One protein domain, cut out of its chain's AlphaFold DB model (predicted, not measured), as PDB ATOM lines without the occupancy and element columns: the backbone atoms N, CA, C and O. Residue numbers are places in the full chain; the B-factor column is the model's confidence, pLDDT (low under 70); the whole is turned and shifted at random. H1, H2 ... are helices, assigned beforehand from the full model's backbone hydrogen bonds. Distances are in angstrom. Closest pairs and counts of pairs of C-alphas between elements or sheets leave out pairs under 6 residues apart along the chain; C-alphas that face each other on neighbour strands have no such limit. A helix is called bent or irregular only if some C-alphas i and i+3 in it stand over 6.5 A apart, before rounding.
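Overview. This is residues 2 to 63 of the 267 residues of an uncharacterized protein of Candidatus Parvarchaeum acidiphilum ARMAN-4 (UniProt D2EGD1). A long bent helix, H1, forms one side of a loose, elongated shape; after H1 the backbone turns through H2 and short H3, then folds back along a long link to H4, which packs on arm H1a. The printed part has 62 residues with four named helices, H1 to H4 in chain order, and no named strand; the class is all helix. The radius of gyration of the C-alphas is 13.4 A, the spans 37 by 21 by 20 A.

Along the chain. H1, residues 2 to 22, starts at C-alpha 2 (41.807, 62.353, 131.918). By its hydrogen bonds it was assigned as one helix, but it is bent: C-alphas 10 and 13 are 7.0 A apart. Its arms are H1a, residues 2 to 10, 12.3 A, and H1b, residues 13 to 22, 14.4 A. H2 is residues 24 to 31, 10.4 A; H3 is 35 to 38; H4 is 54 to 57, ending at C-alpha 57 (36.505, 54.157, 135.185).

Arrangement. H1a and H1b stand at a steep tilt of 43 degrees. H1b and H2 meet only through their link. H2 and H3 only just touch, with 3 pairs of C-alphas within 8 A, the closest those of Ser 28 and Lys 35, 6.1 A. H1a and H4 touch, the closest C-alphas being Ser 4 and Thr 54, 5.5 A. H3 and H4 are apart. Every O i to N i+4 pair is within hydrogen-bond range in H1a, H1b and H2; H3 and H4 are too short for one.

Size, cuts and confidence. The C-alphas farthest apart, of Asp 25 and Arg 60, are 38.0 A apart. The printed part has no cut. The link H3 to H4, 15 residues, is long. Residues 55 to 63 have pLDDT under 70.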
ATOM      1  N   VAL A   2      41.309  61.243 131.076       75.75
ATOM      2  CA  VAL A   2      41.807  62.353 131.918       75.75
ATOM      3  C   VAL A   2      41.401  62.217 133.392       75.75
ATOM      4  O   VAL A   2      42.268  62.150 134.253       75.75
ATOM      5  N   ILE A   3      40.104  62.051 133.679       80.75
ATOM      6  CA  ILE A   3      39.595  61.916 135.059       80.75
ATOM      7  C   ILE A   3      40.215  60.711 135.783       80.75
ATOM      8  O   ILE A   3      40.628  60.828 136.930       80.75
ATOM      9  N   SER A   4      40.330  59.555 135.123       78.94
ATOM     10  CA  SER A   4      40.881  58.336 135.733       78.94
ATOM     11  C   SER A   4      42.365  58.484 136.090       78.94
ATOM     12  O   SER A   4      42.805  57.986 137.123       78.94
ATOM     13  N   ILE A   5      43.140  59.170 135.241       79.81
ATOM     14  CA  ILE A   5      44.555  59.473 135.502       79.81
ATOM     15  C   ILE A   5      44.672  60.489 136.639       79.81
ATOM     16  O   ILE A   5      45.461  60.279 137.558       79.81
ATOM     17  N   PHE A   6      43.852  61.540 136.609       86.00
ATOM     18  CA  PHE A   6      43.804  62.556 137.653       86.00
ATOM     19  C   PHE A   6      43.495  61.950 139.029       86.00
ATOM     20  O   PHE A   6      44.253  62.145 139.975       86.00
ATOM     21  N   LEU A   7      42.441  61.133 139.126       85.44
ATOM     22  CA  LEU A   7      42.070  60.437 140.361       85.44
ATOM     23  C   LEU A   7      43.175  59.508 140.854       85.44
ATOM     24  O   LEU A   7      43.430  59.442 142.054       85.44
ATOM     25  N   LYS A   8      43.849  58.802 139.934       84.94
ATOM     26  CA  LYS A   8      45.013  57.994 140.291       84.94
ATOM     27  C   LYS A   8      46.056  58.892 140.957       84.94
ATOM     28  O   LYS A   8      46.379  58.637 142.108       84.94
ATOM     29  N   ASN A   9      46.488  59.970 140.307       85.50
ATOM     30  CA  ASN A   9      47.496  60.888 140.847       85.50
ATOM     31  C   ASN A   9      47.114  61.476 142.220       85.50
ATOM     32  O   ASN A   9      47.947  61.466 143.124       85.50
ATOM     33  N   GLU A  10      45.863  61.903 142.408       87.12
ATOM     34  CA  GLU A  10      45.353  62.419 143.692       87.12
ATOM     35  C   GLU A  10      45.488  61.401 144.835       87.12
ATOM     36  O   GLU A  10      45.826  61.748 145.967       87.12
ATOM     37  N   LEU A  11      45.270  60.116 144.543       88.19
ATOM     38  CA  LEU A  11      45.351  59.047 145.538       88.19
ATOM     39  C   LEU A  11      46.787  58.630 145.869       88.19
ATOM     40  O   LEU A  11      46.994  57.952 146.877       88.19
ATOM     41  N   ARG A  12      47.780  59.027 145.063       88.56
ATOM     42  CA  ARG A  12      49.170  58.564 145.195       88.56
ATOM     43  C   ARG A  12      49.729  58.805 146.592       88.56
ATOM     44  O   ARG A  12      50.220  57.872 147.219       88.56
ATOM     45  N   ASN A  13      49.625  60.038 147.079       88.25
ATOM     46  CA  ASN A  13      50.217  60.441 148.356       88.25
ATOM     47  C   ASN A  13      49.551  59.725 149.536       88.25
ATOM     48  O   ASN A  13      50.224  59.288 150.470       88.25
ATOM     49  N   LYS A  14      48.224  59.565 149.474       89.81
ATOM     50  CA  LYS A  14      47.464  58.844 150.498       89.81
ATOM     51  C   LYS A  14      47.845  57.364 150.522       89.81
ATOM     52  O   LYS A  14      48.155  56.843 151.588       89.81
ATOM     53  N   LEU A  15      47.889  56.718 149.355       89.62
ATOM     54  CA  LEU A  15      48.316  55.323 149.217       89.62
ATOM     55  C   LEU A  15      49.745  55.116 149.717       89.62
ATOM     56  O   LEU A  15      50.010  54.170 150.449       89.62
ATOM     57  N   GLU A  16      50.661  56.015 149.366       90.75
ATOM     58  CA  GLU A  16      52.033  55.970 149.860       90.75
ATOM     59  C   GLU A  16      52.090  56.017 151.391       90.75
ATOM     60  O   GLU A  16      52.795  55.211 152.002       90.75
ATOM     61  N   SER A  17      51.327  56.916 152.018       90.38
ATOM     62  CA  SER A  17      51.254  56.997 153.477       90.38
ATOM     63  C   SER A  17      50.657  55.734 154.099       90.38
ATOM     64  O   SER A  17      51.189  55.246 155.093       90.38
ATOM     65  N   GLU A  18      49.572  55.197 153.540       90.19
ATOM     66  CA  GLU A  18      48.919  53.995 154.073       90.19
ATOM     67  C   GLU A  18      49.828  52.764 153.976       90.19
ATOM     68  O   GLU A  18      49.969  52.029 154.954       90.19
ATOM     69  N   VAL A  19      50.527  52.577 152.852       89.44
ATOM     70  CA  VAL A  19      51.471  51.462 152.681       89.44
ATOM     71  C   VAL A  19      52.660  51.587 153.636       89.44
ATOM     72  O   VAL A  19      53.078  50.597 154.240       89.44
ATOM     73  N   LYS A  20      53.194  52.799 153.821       88.75
ATOM     74  CA  LYS A  20      54.273  53.045 154.789       88.75
ATOM     75  C   LYS A  20      53.834  52.741 156.220       88.75
ATOM     76  O   LYS A  20      54.589  52.096 156.942       88.75
ATOM     77  N   ASN A  21      52.618  53.137 156.596       92.62
ATOM     78  CA  ASN A  21      52.050  52.862 157.917       92.62
ATOM     79  C   ASN A  21      51.803  51.364 158.151       92.62
ATOM     80  O   ASN A  21      52.005  50.881 159.260       92.62
ATOM     81  N   TYR A  22      51.398  50.623 157.116       89.25
ATOM     82  CA  TYR A  22      51.245  49.167 157.193       89.25
ATOM     83  C   TYR A  22      52.598  48.435 157.318       89.25
ATOM     84  O   TYR A  22      52.686  47.377 157.942       89.25
ATOM     85  N   GLY A  23      53.663  49.031 156.773       91.25
ATOM     86  CA  GLY A  23      55.047  48.594 156.928       91.25
ATOM     87  C   GLY A  23      55.592  47.892 155.684       91.25
ATOM     88  O   GLY A  23      55.212  46.766 155.365       91.25
ATOM     89  N   ILE A  24      56.561  48.526 155.017       89.25
ATOM     90  CA  ILE A  24      57.165  48.041 153.758       89.25
ATOM     91  C   ILE A  24      57.762  46.631 153.912       89.25
ATOM     92  O   ILE A  24      57.658  45.800 153.011       89.25
ATOM     93  N   ASP A  25      58.341  46.333 155.074       90.25
ATOM     94  CA  ASP A  25      58.950  45.032 155.368       90.25
ATOM     95  C   ASP A  25      57.918  43.912 155.434       90.25
ATOM     96  O   ASP A  25      58.175  42.791 154.988       90.25
ATOM     97  N   ARG A  26      56.742  44.223 155.980       90.44
ATOM     98  CA  ARG A  26      55.621  43.296 156.049       90.44
ATOM     99  C   ARG A  26      55.072  43.027 154.652       90.44
ATOM    100  O   ARG A  26      54.952  41.867 154.273       90.44
ATOM    101  N   VAL A  27      54.859  44.082 153.865       89.50
ATOM    102  CA  VAL A  27      54.407  43.978 152.467       89.50
ATOM    103  C   VAL A  27      55.379  43.154 151.620       89.50
ATOM    104  O   VAL A  27      54.956  42.275 150.877       89.50
ATOM    105  N   SER A  28      56.687  43.390 151.757       89.25
ATOM    106  CA  SER A  28      57.730  42.632 151.051       89.25
ATOM    107  C   SER A  28      57.647  41.130 151.335       89.25
ATOM    108  O   SER A  28      57.725  40.328 150.404       89.25
ATOM    109  N   LYS A  29      57.429  40.748 152.602       90.62
ATOM    110  CA  LYS A  29      57.259  39.346 153.008       90.62
ATOM    111  C   LYS A  29      55.960  38.742 152.478       90.62
ATOM    112  O   LYS A  29      55.997  37.641 151.944       90.62
ATOM    113  N   GLU A  30      54.840  39.453 152.612       89.44
ATOM    114  CA  GLU A  30      53.518  38.975 152.179       89.44
ATOM    115  C   GLU A  30      53.444  38.796 150.652       89.44
ATOM    116  O   GLU A  30      52.864  37.823 150.174       89.44
ATOM    117  N   LEU A  31      54.081  39.681 149.879       83.69
ATOM    118  CA  LEU A  31      54.108  39.606 148.414       83.69
ATOM    119  C   LEU A  31      55.260  38.766 147.850       83.69
ATOM    120  O   LEU A  31      55.291  38.522 146.644       83.69
ATOM    121  N   ASN A  32      56.210  38.336 148.686       88.25
ATOM    122  CA  ASN A  32      57.443  37.665 148.265       88.25
ATOM    123  C   ASN A  32      58.207  38.460 147.179       88.25
ATOM    124  O   ASN A  32      58.623  37.923 146.148       88.25
ATOM    125  N   LEU A  33      58.354  39.772 147.397       85.75
ATOM    126  CA  LEU A  33      59.026  40.701 146.485       85.75
ATOM    127  C   LEU A  33      60.150  41.454 147.196       85.75
ATOM    128  O   LEU A  33      60.004  41.889 148.337       85.75
ATOM    129  N   GLU A  34      61.261  41.656 146.489       86.94
ATOM    130  CA  GLU A  34      62.370  42.491 146.953       86.94
ATOM    131  C   GLU A  34      61.956  43.962 147.043       86.94
ATOM    132  O   GLU A  34      61.302  44.490 146.140       86.94
ATOM    133  N   LYS A  35      62.394  44.636 148.114       85.69
ATOM    134  CA  LYS A  35      62.035  46.032 148.397       85.69
ATOM    135  C   LYS A  35      62.441  46.988 147.280       85.69
ATOM    136  O   LYS A  35      61.719  47.944 147.032       85.69
ATOM    137  N   ASP A  36      63.537  46.709 146.576       85.75
ATOM    138  CA  ASP A  36      64.033  47.548 145.477       85.75
ATOM    139  C   ASP A  36      63.009  47.693 144.344       85.75
ATOM    140  O   ASP A  36      62.958  48.726 143.680       85.75
ATOM    141  N   LYS A  37      62.123  46.704 144.163       84.75
ATOM    142  CA  LYS A  37      61.040  46.764 143.169       84.75
ATOM    143  C   LYS A  37      59.939  47.755 143.534       84.75
ATOM    144  O   LYS A  37      59.135  48.091 142.668       84.75
ATOM    145  N   PHE A  38      59.900  48.221 144.782       87.44
ATOM    146  CA  PHE A  38      58.940  49.226 145.232       87.44
ATOM    147  C   PHE A  38      59.378  50.658 144.928       87.44
ATOM    148  O   PHE A  38      58.668  51.609 145.259       87.44
ATOM    149  N   TYR A  39      60.547  50.825 144.308       86.94
ATOM    150  CA  TYR A  39      61.114  52.118 143.976       86.94
ATOM    151  C   TYR A  39      61.270  52.263 142.463       86.94
ATOM    152  O   TYR A  39      61.683  51.344 141.760       86.94
ATOM    153  N   SER A  40      60.965  53.457 141.965       79.62
ATOM    154  CA  SER A  40      61.190  53.872 140.583       79.62
ATOM    155  C   SER A  40      61.911  55.217 140.605       79.62
ATOM    156  O   SER A  40      61.485  56.137 141.305       79.62
ATOM    157  N   ASP A  41      63.048  55.321 139.910       78.94
ATOM    158  CA  ASP A  41      63.923  56.506 139.908       78.94
ATOM    159  C   ASP A  41      64.302  57.009 141.320       78.94
ATOM    160  O   ASP A  41      64.333  58.208 141.600       78.94
ATOM    161  N   GLY A  42      64.554  56.075 142.247       79.75
ATOM    162  CA  GLY A  42      64.928  56.377 143.635       79.75
ATOM    163  C   GLY A  42      63.781  56.885 144.517       79.75
ATOM    164  O   GLY A  42      64.004  57.207 145.683       79.75
ATOM    165  N   LYS A  43      62.550  56.942 143.996       84.81
ATOM    166  CA  LYS A  43      61.346  57.319 144.744       84.81
ATOM    167  C   LYS A  43      60.458  56.110 144.969       84.81
ATOM    168  O   LYS A  43      60.328  55.258 144.097       84.81
ATOM    169  N   PHE A  44      59.828  56.056 146.137       87.00
ATOM    170  CA  PHE A  44      58.849  55.020 146.434       87.00
ATOM    171  C   PHE A  44      57.654  55.139 145.479       87.00
ATOM    172  O   PHE A  44      57.132  56.234 145.240       87.00
ATOM    173  N   ASP A  45      57.235  54.013 144.910       87.81
ATOM    174  CA  ASP A  45      56.097  53.938 144.009       87.81
ATOM    175  C   ASP A  45      55.001  53.043 144.595       87.81
ATOM    176  O   ASP A  45      55.085  51.820 144.460       87.81
ATOM    177  N   PRO A  46      53.939  53.607 145.203       88.56
ATOM    178  CA  PRO A  46      52.870  52.796 145.784       88.56
ATOM    179  C   PRO A  46      52.158  51.919 144.740       88.56
ATOM    180  O   PRO A  46      51.656  50.849 145.084       88.56
ATOM    181  N   TYR A  47      52.169  52.310 143.457       87.25
ATOM    182  CA  TYR A  47      51.531  51.541 142.379       87.25
ATOM    183  C   TYR A  47      52.302  50.299 141.940       87.25
ATOM    184  O   TYR A  47      51.750  49.469 141.222       87.25
ATOM    185  N   SER A  48      53.552  50.140 142.377       83.81
ATOM    186  CA  SER A  48      54.287  48.880 142.220       83.81
ATOM    187  C   SER A  48      53.723  47.757 143.105       83.81
ATOM    188  O   SER A  48      53.954  46.581 142.827       83.81
ATOM    189  N   ILE A  49      52.973  48.126 144.153       85.75
ATOM    190  CA  ILE A  49      52.378  47.226 145.146       85.75
ATOM    191  C   ILE A  49      50.869  47.115 144.903       85.75
ATOM    192  O   ILE A  49      50.340  46.013 144.791       85.75
ATOM    193  N   ILE A  50      50.177  48.257 144.813       82.81
ATOM    194  CA  ILE A  50      48.721  48.336 144.645       82.81
ATOM    195  C   ILE A  50      48.417  49.301 143.503       82.81
ATOM    196  O   ILE A  50      48.570  50.510 143.661       82.81
ATOM    197  N   ASP A  51      47.955  48.780 142.366       80.19
ATOM    198  CA  ASP A  51      47.522  49.611 141.242       80.19
ATOM    199  C   ASP A  51      45.998  49.812 141.233       80.19
ATOM    200  O   ASP A  51      45.226  48.945 141.642       80.19
ATOM    201  N   ILE A  52      45.563  50.964 140.725       75.44
ATOM    202  CA  ILE A  52      44.155  51.272 140.483       75.44
ATOM    203  C   ILE A  52      43.846  50.903 139.037       75.44
ATOM    204  O   ILE A  52      44.432  51.469 138.107       75.44
ATOM    205  N   ASP A  53      42.887  49.998 138.833       72.06
ATOM    206  CA  ASP A  53      42.437  49.648 137.489       72.06
ATOM    207  C   ASP A  53      41.623  50.794 136.868       72.06
ATOM    208  O   ASP A  53      40.396  50.856 136.919       72.06
ATOM    209  N   THR A  54      42.341  51.724 136.244       74.25
ATOM    210  CA  THR A  54      41.764  52.873 135.533       74.25
ATOM    211  C   THR A  54      40.854  52.480 134.364       74.25
ATOM    212  O   THR A  54      40.082  53.319 133.896       74.25
ATOM    213  N   VAL A  55      40.894  51.224 133.893       68.31
ATOM    214  CA  VAL A  55      39.976  50.725 132.857       68.31
ATOM    215  C   VAL A  55      38.551  50.644 133.406       68.31
ATOM    216  O   VAL A  55      37.617  50.922 132.655       68.31
ATOM    217  N   LEU A  56      38.375  50.369 134.704       64.19
ATOM    218  CA  LEU A  56      37.062  50.326 135.363       64.19
ATOM    219  C   LEU A  56      36.336  51.677 135.378       64.19
ATOM    220  O   LEU A  56      35.127  51.703 135.546       64.19
ATOM    221  N   ILE A  57      37.056  52.787 135.197       68.62
ATOM    222  CA  ILE A  57      36.505  54.157 135.185       68.62
ATOM    223  C   ILE A  57      36.486  54.705 133.741       68.62
ATOM    224  O   ILE A  57      36.366  55.904 133.499       68.62
ATOM    225  N   SER A  58      36.687  53.841 132.741       66.62
ATOM    226  CA  SER A  58      36.659  54.247 131.336       66.62
ATOM    227  C   SER A  58      35.232  54.299 130.794       66.62
ATOM    228  O   SER A  58      34.362  53.560 131.237       66.62
ATOM    229  N   GLU A  59      35.020  55.100 129.748       59.84
ATOM    230  CA  GLU A  59      33.723  55.279 129.064       59.84
ATOM    231  C   GLU A  59      33.044  53.961 128.641       59.84
ATOM    232  O   GLU A  59      31.831  53.911 128.476       59.84
ATOM    233  N   ARG A  60      33.818  52.880 128.465       58.19
ATOM    234  CA  ARG A  60      33.320  51.557 128.046       58.19
ATOM    235  C   ARG A  60      32.979  50.613 129.193       58.19
ATOM    236  O   ARG A  60      32.416  49.551 128.943       58.19
ATOM    237  N   HIS A  61      33.351  50.956 130.417       64.62
ATOM    238  CA  HIS A  61      33.157  50.117 131.588       64.62
ATOM    239  C   HIS A  61      32.367  50.934 132.604       64.62
ATOM    240  O   HIS A  61      32.936  51.598 133.460       64.62
ATOM    241  N   MET A  62      31.040  50.924 132.474       58.22
ATOM    242  CA  MET A  62      30.190  51.442 133.540       58.22
ATOM    243  C   MET A  62      30.230  50.476 134.722       58.22
ATOM    244  O   MET A  62      30.216  49.253 134.539       58.22
ATOM    245  N   PHE A  63      30.278  51.028 135.935       66.12
ATOM    246  CA  PHE A  63      30.106  50.240 137.144       66.12
ATOM    247  C   PHE A  63      28.758  49.517 137.081       66.12
ATOM    248  O   PHE A  63      27.749  50.060 136.625       66.12
TER     249      PHE A  63